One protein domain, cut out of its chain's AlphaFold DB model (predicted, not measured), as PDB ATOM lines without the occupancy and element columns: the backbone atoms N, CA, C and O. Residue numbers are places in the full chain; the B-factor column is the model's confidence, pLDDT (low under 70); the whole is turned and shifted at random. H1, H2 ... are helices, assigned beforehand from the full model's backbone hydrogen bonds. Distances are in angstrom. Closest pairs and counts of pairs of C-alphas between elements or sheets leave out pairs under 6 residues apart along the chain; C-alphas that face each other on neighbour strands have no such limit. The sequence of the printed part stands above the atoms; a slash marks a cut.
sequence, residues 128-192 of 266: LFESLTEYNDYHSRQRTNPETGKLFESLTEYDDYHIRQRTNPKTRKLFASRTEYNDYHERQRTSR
ATOM      1  N   LEU A 128     136.170  94.965 144.565       78.56
ATOM      2  CA  LEU A 128     136.446  96.094 143.691       78.56
ATOM      3  C   LEU A 128     135.391  96.158 142.579       78.56
ATOM      4  O   LEU A 128     134.730  95.153 142.328       78.56
ATOM      5  N   PHE A 129     135.216  97.312 141.934       82.62
ATOM      6  CA  PHE A 129     134.404  97.375 140.713       82.62
ATOM      7  C   PHE A 129     135.013  96.470 139.634       82.62
ATOM      8  O   PHE A 129     136.227  96.406 139.486       82.62
ATOM      9  N   GLU A 130     134.190  95.777 138.862       81.44
ATOM     10  CA  GLU A 130     134.623  94.890 137.780       81.44
ATOM     11  C   GLU A 130     134.822  95.666 136.469       81.44
ATOM     12  O   GLU A 130     135.609  95.259 135.610       81.44
ATOM     13  N   SER A 131     134.139  96.808 136.315       81.81
ATOM     14  CA  SER A 131     134.206  97.643 135.110       81.81
ATOM     15  C   SER A 131     133.894  99.124 135.361       81.81
ATOM     16  O   SER A 131     133.255  99.494 136.348       81.81
ATOM     17  N   LEU A 132     134.279  99.979 134.405       84.44
ATOM     18  CA  LEU A 132     133.852 101.382 134.342       84.44
ATOM     19  C   LEU A 132     132.324 101.526 134.271       84.44
ATOM     20  O   LEU A 132     131.769 102.439 134.879       84.44
ATOM     21  N   THR A 133     131.633 100.627 133.567       86.50
ATOM     22  CA  THR A 133     130.165 100.647 133.462       86.50
ATOM     23  C   THR A 133     129.509 100.449 134.824       86.50
ATOM     24  O   THR A 133     128.642 101.234 135.198       86.50
ATOM     25  N   GLU A 134     129.956  99.452 135.588       87.50
ATOM     26  CA  GLU A 134     129.456  99.196 136.943       87.50
ATOM     27  C   GLU A 134     129.733 100.382 137.876       87.50
ATOM     28  O   GLU A 134     128.854 100.819 138.618       87.50
ATOM     29  N   TYR A 135     130.939 100.949 137.799       89.25
ATOM     30  CA  TYR A 135     131.320 102.132 138.567       89.25
ATOM     31  C   TYR A 135     130.423 103.343 138.272       89.25
ATOM     32  O   TYR A 135     129.951 104.018 139.193       89.25
ATOM     33  N   ASN A 136     130.163 103.616 136.993       90.94
ATOM     34  CA  ASN A 136     129.305 104.721 136.570       90.94
ATOM     35  C   ASN A 136     127.847 104.500 136.974       90.94
ATOM     36  O   ASN A 136     127.181 105.448 137.394       90.94
ATOM     37  N   ASP A 137     127.358 103.265 136.877       92.00
ATOM     38  CA  ASP A 137     126.014 102.902 137.316       92.00
ATOM     39  C   ASP A 137     125.836 103.100 138.819       92.00
ATOM     40  O   ASP A 137     124.941 103.839 139.233       92.00
ATOM     41  N   TYR A 138     126.760 102.571 139.624       91.38
ATOM     42  CA  TYR A 138     126.788 102.808 141.064       91.38
ATOM     43  C   TYR A 138     126.705 104.304 141.388       91.38
ATOM     44  O   TYR A 138     125.833 104.737 142.142       91.38
ATOM     45  N   HIS A 139     127.579 105.119 140.788       90.25
ATOM     46  CA  HIS A 139     127.611 106.557 141.053       90.25
ATOM     47  C   HIS A 139     126.366 107.300 140.575       90.25
ATOM     48  O   HIS A 139     126.003 108.310 141.180       90.25
ATOM     49  N   SER A 140     125.717 106.829 139.515       93.69
ATOM     50  CA  SER A 140     124.451 107.394 139.043       93.69
ATOM     51  C   SER A 140     123.338 107.124 140.049       93.69
ATOM     52  O   SER A 140     122.613 108.048 140.411       93.69
ATOM     53  N   ARG A 141     123.295 105.911 140.611       93.81
ATOM     54  CA  ARG A 141     122.351 105.530 141.671       93.81
ATOM     55  C   ARG A 141     122.571 106.257 142.997       93.81
ATOM     56  O   ARG A 141     121.667 106.320 143.816       93.81
ATOM     57  N   GLN A 142     123.733 106.878 143.212       93.81
ATOM     58  CA  GLN A 142     123.961 107.749 144.376       93.81
ATOM     59  C   GLN A 142     123.437 109.183 144.191       93.81
ATOM     60  O   GLN A 142     123.577 110.011 145.091       93.81
ATOM     61  N   ARG A 143     122.863 109.521 143.030       94.69
ATOM     62  CA  ARG A 143     122.333 110.861 142.748       94.69
ATOM     63  C   ARG A 143     120.823 110.889 142.941       94.69
ATOM     64  O   ARG A 143     120.124 109.960 142.554       94.69
ATOM     65  N   THR A 144     120.318 111.985 143.498       96.94
ATOM     66  CA  THR A 144     118.877 112.228 143.619       96.94
ATOM     67  C   THR A 144     118.315 112.720 142.290       96.94
ATOM     68  O   THR A 144     118.796 113.712 141.743       96.94
ATOM     69  N   ASN A 145     117.281 112.048 141.801       95.62
ATOM     70  CA  ASN A 145     116.449 112.479 140.695       95.62
ATOM     71  C   ASN A 145     115.613 113.702 141.132       95.62
ATOM     72  O   ASN A 145     114.760 113.576 142.016       95.62
ATOM     73  N   PRO A 146     115.820 114.887 140.525       94.00
ATOM     74  CA  PRO A 146     115.101 116.101 140.912       94.00
ATOM     75  C   PRO A 146     113.591 116.061 140.636       94.00
ATOM     76  O   PRO A 146     112.854 116.831 141.241       94.00
ATOM     77  N   GLU A 147     113.123 115.188 139.739       92.25
ATOM     78  CA  GLU A 147     111.697 115.052 139.400       92.25
ATOM     79  C   GLU A 147     110.938 114.240 140.456       92.25
ATOM     80  O   GLU A 147     109.777 114.525 140.741       92.25
ATOM     81  N   THR A 148     111.584 113.232 141.051       94.62
ATOM     82  CA  THR A 148     110.932 112.292 141.981       94.62
ATOM     83  C   THR A 148     111.358 112.479 143.436       94.62
ATOM     84  O   THR A 148     110.702 111.957 144.338       94.62
ATOM     85  N   GLY A 149     112.471 113.177 143.681       95.94
ATOM     86  CA  GLY A 149     113.100 113.295 144.997       95.94
ATOM     87  C   GLY A 149     113.746 111.998 145.505       95.94
ATOM     88  O   GLY A 149     114.255 111.974 146.624       95.94
ATOM     89  N   LYS A 150     113.737 110.921 144.710       96.81
ATOM     90  CA  LYS A 150     114.363 109.628 145.029       96.81
ATOM     91  C   LYS A 150     115.723 109.507 144.352       96.81
ATOM     92  O   LYS A 150     116.056 110.309 143.489       96.81
ATOM     93  N   LEU A 151     116.523 108.521 144.744       96.75
ATOM     94  CA  LEU A 151     117.734 108.170 144.000       96.75
ATOM     95  C   LEU A 151     117.378 107.613 142.613       96.75
ATOM     96  O   LEU A 151     116.317 107.009 142.463       96.75
ATOM     97  N   PHE A 152     118.256 107.808 141.625       96.94
ATOM     98  CA  PHE A 152     118.143 107.098 140.347       96.94
ATOM     99  C   PHE A 152     118.313 105.586 140.556       96.94
ATOM    100  O   PHE A 152     119.091 105.146 141.401       96.94
ATOM    101  N   GLU A 153     117.614 104.789 139.759       95.31
ATOM    102  CA  GLU A 153     117.640 103.327 139.784       95.31
ATOM    103  C   GLU A 153     118.724 102.739 138.876       95.31
ATOM    104  O   GLU A 153     119.069 101.572 139.028       95.31
ATOM    105  N   SER A 154     119.268 103.516 137.928       95.50
ATOM    106  CA  SER A 154     120.350 103.082 137.029       95.50
ATOM    107  C   SER A 154     121.044 104.248 136.313       95.50
ATOM    108  O   SER A 154     120.519 105.365 136.257       95.50
ATOM    109  N   LEU A 155     122.194 103.971 135.687       95.38
ATOM    110  CA  LEU A 155     122.844 104.871 134.724       95.38
ATOM    111  C   LEU A 155     121.907 105.256 133.570       95.38
ATOM    112  O   LEU A 155     121.874 106.413 133.160       95.38
ATOM    113  N   THR A 156     121.125 104.302 133.060       95.19
ATOM    114  CA  THR A 156     120.200 104.540 131.943       95.19
ATOM    115  C   THR A 156     119.128 105.558 132.316       95.19
ATOM    116  O   THR A 156     118.886 106.497 131.557       95.19
ATOM    117  N   GLU A 157     118.518 105.417 133.496       95.81
ATOM    118  CA  GLU A 157     117.519 106.376 133.981       95.81
ATOM    119  C   GLU A 157     118.132 107.772 134.162       95.81
ATOM    120  O   GLU A 157     117.545 108.773 133.741       95.81
ATOM    121  N   TYR A 158     119.333 107.834 134.745       96.31
ATOM    122  CA  TYR A 158     120.083 109.074 134.929       96.31
ATOM    123  C   TYR A 158     120.363 109.789 133.599       96.31
ATOM    124  O   TYR A 158     120.097 110.989 133.458       96.31
ATOM    125  N   ASP A 159     120.850 109.062 132.592       95.94
ATOM    126  CA  ASP A 159     121.137 109.634 131.277       95.94
ATOM    127  C   ASP A 159     119.861 110.091 130.556       95.94
ATOM    128  O   ASP A 159     119.847 111.144 129.908       95.94
ATOM    129  N   ASP A 160     118.778 109.322 130.671       95.44
ATOM    130  CA  ASP A 160     117.494 109.659 130.060       95.44
ATOM    131  C   ASP A 160     116.882 110.909 130.690       95.44
ATOM    132  O   ASP A 160     116.388 111.778 129.965       95.44
ATOM    133  N   TYR A 161     116.981 111.059 132.014       95.69
ATOM    134  CA  TYR A 161     116.645 112.306 132.695       95.69
ATOM    135  C   TYR A 161     117.436 113.479 132.106       95.69
ATOM    136  O   TYR A 161     116.847 114.479 131.690       95.69
ATOM    137  N   HIS A 162     118.761 113.353 131.995       94.88
ATOM    138  CA  HIS A 162     119.605 114.433 131.484       94.88
ATOM    139  C   HIS A 162     119.318 114.812 130.035       94.88
ATOM    140  O   HIS A 162     119.515 115.965 129.650       94.88
ATOM    141  N   ILE A 163     118.841 113.877 129.222       95.50
ATOM    142  CA  ILE A 163     118.432 114.168 127.849       95.50
ATOM    143  C   ILE A 163     117.130 114.932 127.802       95.50
ATOM    144  O   ILE A 163     117.031 115.871 127.014       95.50
ATOM    145  N   ARG A 164     116.182 114.611 128.685       94.62
ATOM    146  CA  ARG A 164     114.980 115.431 128.835       94.62
ATOM    147  C   ARG A 164     115.315 116.853 129.276       94.62
ATOM    148  O   ARG A 164     114.645 117.781 128.858       94.62
ATOM    149  N   GLN A 165     116.410 117.069 130.004       95.94
ATOM    150  CA  GLN A 165     116.868 118.422 130.352       95.94
ATOM    151  C   GLN A 165     117.536 119.190 129.194       95.94
ATOM    152  O   GLN A 165     117.875 120.365 129.343       95.94
ATOM    153  N   ARG A 166     117.734 118.576 128.018       95.50
ATOM    154  CA  ARG A 166     118.278 119.273 126.843       95.50
ATOM    155  C   ARG A 166     117.165 120.003 126.101       95.50
ATOM    156  O   ARG A 166     116.083 119.468 125.884       95.50
ATOM    157  N   THR A 167     117.453 121.222 125.654       96.44
ATOM    158  CA  THR A 167     116.519 121.999 124.833       96.44
ATOM    159  C   THR A 167     116.620 121.577 123.371       96.44
ATOM    160  O   THR A 167     117.700 121.607 122.783       96.44
ATOM    161  N   ASN A 168     115.485 121.235 122.773       94.19
ATOM    162  CA  ASN A 168     115.335 121.030 121.345       94.19
ATOM    163  C   ASN A 168     115.475 122.386 120.617       94.19
ATOM    164  O   ASN A 168     114.646 123.282 120.814       94.19
ATOM    165  N   PRO A 169     116.490 122.562 119.749       91.50
ATOM    166  CA  PRO A 169     116.743 123.840 119.082       91.50
ATOM    167  C   PRO A 169     115.599 124.329 118.185       91.50
ATOM    168  O   PRO A 169     115.451 125.538 117.998       91.50
ATOM    169  N   LYS A 170     114.778 123.412 117.648       89.75
ATOM    170  CA  LYS A 170     113.650 123.747 116.766       89.75
ATOM    171  C   LYS A 170     112.429 124.218 117.541       89.75
ATOM    172  O   LYS A 170     111.818 125.209 117.166       89.75
ATOM    173  N   THR A 171     112.064 123.509 118.606       92.88
ATOM    174  CA  THR A 171     110.840 123.812 119.366       92.88
ATOM    175  C   THR A 171     111.083 124.778 120.520       92.88
ATOM    176  O   THR A 171     110.120 125.298 121.080       92.88
ATOM    177  N   ARG A 172     112.354 125.005 120.893       94.94
ATOM    178  CA  ARG A 172     112.780 125.755 122.090       94.94
ATOM    179  C   ARG A 172     112.197 125.201 123.395       94.94
ATOM    180  O   ARG A 172     112.175 125.892 124.407       94.94
ATOM    181  N   LYS A 173     111.754 123.945 123.372       95.62
ATOM    182  CA  LYS A 173     111.277 123.186 124.529       95.62
ATOM    183  C   LYS A 173     112.264 122.077 124.853       95.62
ATOM    184  O   LYS A 173     113.094 121.718 124.023       95.62
ATOM    185  N   LEU A 174     112.160 121.537 126.054       96.19
ATOM    186  CA  LEU A 174     112.869 120.327 126.447       96.19
ATOM    187  C   LEU A 174     112.471 119.130 125.569       96.19
ATOM    188  O   LEU A 174     111.329 119.064 125.110       96.19
ATOM    189  N   PHE A 175     113.401 118.201 125.332       95.88
ATOM    190  CA  PHE A 175     113.064 116.920 124.703       95.88
ATOM    191  C   PHE A 175     112.164 116.104 125.637       95.88
ATOM    192  O   PHE A 175     112.443 115.973 126.825       95.88
ATOM    193  N   ALA A 176     111.100 115.510 125.107       92.88
ATOM    194  CA  ALA A 176     110.185 114.683 125.884       92.88
ATOM    195  C   ALA A 176     110.778 113.302 126.206       92.88
ATOM    196  O   ALA A 176     110.417 112.686 127.207       92.88
ATOM    197  N   SER A 177     111.683 112.793 125.363       93.88
ATOM    198  CA  SER A 177     112.294 111.473 125.544       93.88
ATOM    199  C   SER A 177     113.646 111.327 124.842       93.88
ATOM    200  O   SER A 177     113.999 112.103 123.950       93.88
ATOM    201  N   ARG A 178     114.378 110.262 125.202       94.19
ATOM    202  CA  ARG A 178     115.571 109.793 124.482       94.19
ATOM    203  C   ARG A 178     115.289 109.555 122.999       94.19
ATOM    204  O   ARG A 178     116.106 109.931 122.163       94.19
ATOM    205  N   THR A 179     114.151 108.945 122.676       94.31
ATOM    206  CA  THR A 179     113.760 108.655 121.292       94.31
ATOM    207  C   THR A 179     113.604 109.939 120.490       94.31
ATOM    208  O   THR A 179     114.212 110.067 119.436       94.31
ATOM    209  N   GLU A 180     112.894 110.937 121.025       94.62
ATOM    210  CA  GLU A 180     112.746 112.231 120.348       94.62
ATOM    211  C   GLU A 180     114.103 112.919 120.128       94.62
ATOM    212  O   GLU A 180     114.368 113.462 119.054       94.62
ATOM    213  N   TYR A 181     114.981 112.877 121.133       94.88
ATOM    214  CA  TYR A 181     116.338 113.407 121.025       94.88
ATOM    215  C   TYR A 181     117.135 112.722 119.906       94.88
ATOM    216  O   TYR A 181     117.742 113.394 119.065       94.88
ATOM    217  N   ASN A 182     117.112 111.389 119.857       93.94
ATOM    218  CA  ASN A 182     117.805 110.616 118.831       93.94
ATOM    219  C   ASN A 182     117.234 110.901 117.436       93.94
ATOM    220  O   ASN A 182     118.004 111.202 116.522       93.94
ATOM    221  N   ASP A 183     115.907 110.908 117.291       93.19
ATOM    222  CA  ASP A 183     115.210 111.222 116.041       93.19
ATOM    223  C   ASP A 183     115.559 112.624 115.539       93.19
ATOM    224  O   ASP A 183     115.792 112.836 114.346       93.19
ATOM    225  N   TYR A 184     115.621 113.607 116.441       93.25
ATOM    226  CA  TYR A 184     116.045 114.959 116.102       93.25
ATOM    227  C   TYR A 184     117.455 114.956 115.504       93.25
ATOM    228  O   TYR A 184     117.661 115.495 114.413       93.25
ATOM    229  N   HIS A 185     118.416 114.320 116.174       89.50
ATOM    230  CA  HIS A 185     119.796 114.249 115.697       89.50
ATOM    231  C   HIS A 185     119.951 113.414 114.422       89.50
ATOM    232  O   HIS A 185     120.800 113.723 113.588       89.50
ATOM    233  N   GLU A 186     119.136 112.379 114.230       89.50
ATOM    234  CA  GLU A 186     119.056 111.641 112.970       89.50
ATOM    235  C   GLU A 186     118.572 112.523 111.830       89.50
ATOM    236  O   GLU A 186     119.256 112.611 110.814       89.50
ATOM    237  N   ARG A 187     117.474 113.259 112.026       89.00
ATOM    238  CA  ARG A 187     116.972 114.212 111.028       89.00
ATOM    239  C   ARG A 187     117.988 115.297 110.712       89.00
ATOM    240  O   ARG A 187     118.097 115.699 109.566       89.00
ATOM    241  N   GLN A 188     118.718 115.791 111.713       88.50
ATOM    242  CA  GLN A 188     119.785 116.770 111.488       88.50
ATOM    243  C   GLN A 188     120.959 116.202 110.702       88.50
ATOM    244  O   GLN A 188     121.586 116.952 109.967       88.50
ATOM    245  N   ARG A 189     121.274 114.909 110.844       86.06
ATOM    246  CA  ARG A 189     122.292 114.246 110.021       86.06
ATOM    247  C   ARG A 189     121.789 114.022 108.603       86.06
ATOM    248  O   ARG A 189     122.516 114.326 107.669       86.06
ATOM    249  N   THR A 190     120.559 113.541 108.437       87.81
ATOM    250  CA  THR A 190     119.997 113.307 107.103       87.81
ATOM    251  C   THR A 190     119.761 114.594 106.337       87.81
ATOM    252  O   THR A 190     119.994 114.611 105.141       87.81
ATOM    253  N   SER A 191     119.370 115.688 106.991       87.00
ATOM    254  CA  SER A 191     119.132 116.974 106.326       87.00
ATOM    255  C   SER A 191     120.398 117.775 106.011       87.00
ATOM    256  O   SER A 191     120.278 118.938 105.638       87.00
ATOM    257  N   ARG A 192     121.598 117.223 106.229       89.69
ATOM    258  CA  ARG A 192     122.843 117.907 105.857       89.69
ATOM    259  C   ARG A 192     122.935 117.997 104.332       89.69
ATOM    260  O   ARG A 192     122.779 116.945 103.705       89.69
TER     261      ARG A 192
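What this domain is: This is residues 128 to 192 of the 266 residues of the protein "HTH cro/C1-type domain-containing protein" of archaeon GW2011_AR17 (UniProt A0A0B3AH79). Three helices follow one another in a loose, open bracket: H1 at one end, H2 across the middle and H3 at the other end, with H1 and H3 reaching no contact with each other. Two wide loops, residues 142 to 154 and 165 to 177, fold back between the helices, and the first residue of H2 comes beside H1 partway along it, as the first residue of H3 does beside H2; residues 186 to 192 stick out at the far end. The printed part has 65 residues with three named helices in the order H1, H2, H3 and no named strand; its class is all helix. It is loose, with a radius of gyration of the C-alphas of 14.7 A, and flat, spanning 46 by 28 by 13 A.

How they stand to each other: H1, residues 132 to 141, touches H2, residues 155 to 164, and the closest C-alphas are those of Asp 137 and Leu 155, 4.5 A apart. Their lines stand at a steep tilt of 65 degrees, and they run the same way. H2 also touches H3, residues 178 to 190, and H3 touches H2 with residues 178 to 181 alone; the closest C-alphas are those of Asp 160 and Arg 178, 5.9 A apart. H2 and H3 stand at a steep tilt of 63 degrees and run the same way. H1 and H3 are apart. In H1, H2 and H3 every O i to N i+4 pair is within hydrogen-bond range.

Where its parts are: H1 begins at Leu 132, with its C-alpha at (133.852, 101.382, 134.342), and ends at Arg 141, 14.3 A away from first to last C-alpha. H2 runs from Leu 155, C-alpha at (122.844, 104.871, 134.724), to Arg 164, over 14.4 A. H3, the longest helix with 13 residues, runs from Arg 178 to Thr 190, over 18.3 A, and its last C-alpha is at (119.997, 113.307, 107.103).

The domain as a whole: The two C-alphas farthest apart are those of Leu 128 and Ser 191, 46.2 A. The printed part has no cut. The links from H1 to H2 and from H2 to H3 are both long, with 13 residues each. Residues 186 to 192, of which 186 to 190 belong to H3, stand free. The mean pLDDT of the printed part is 92.4, and no printed residue is under 70.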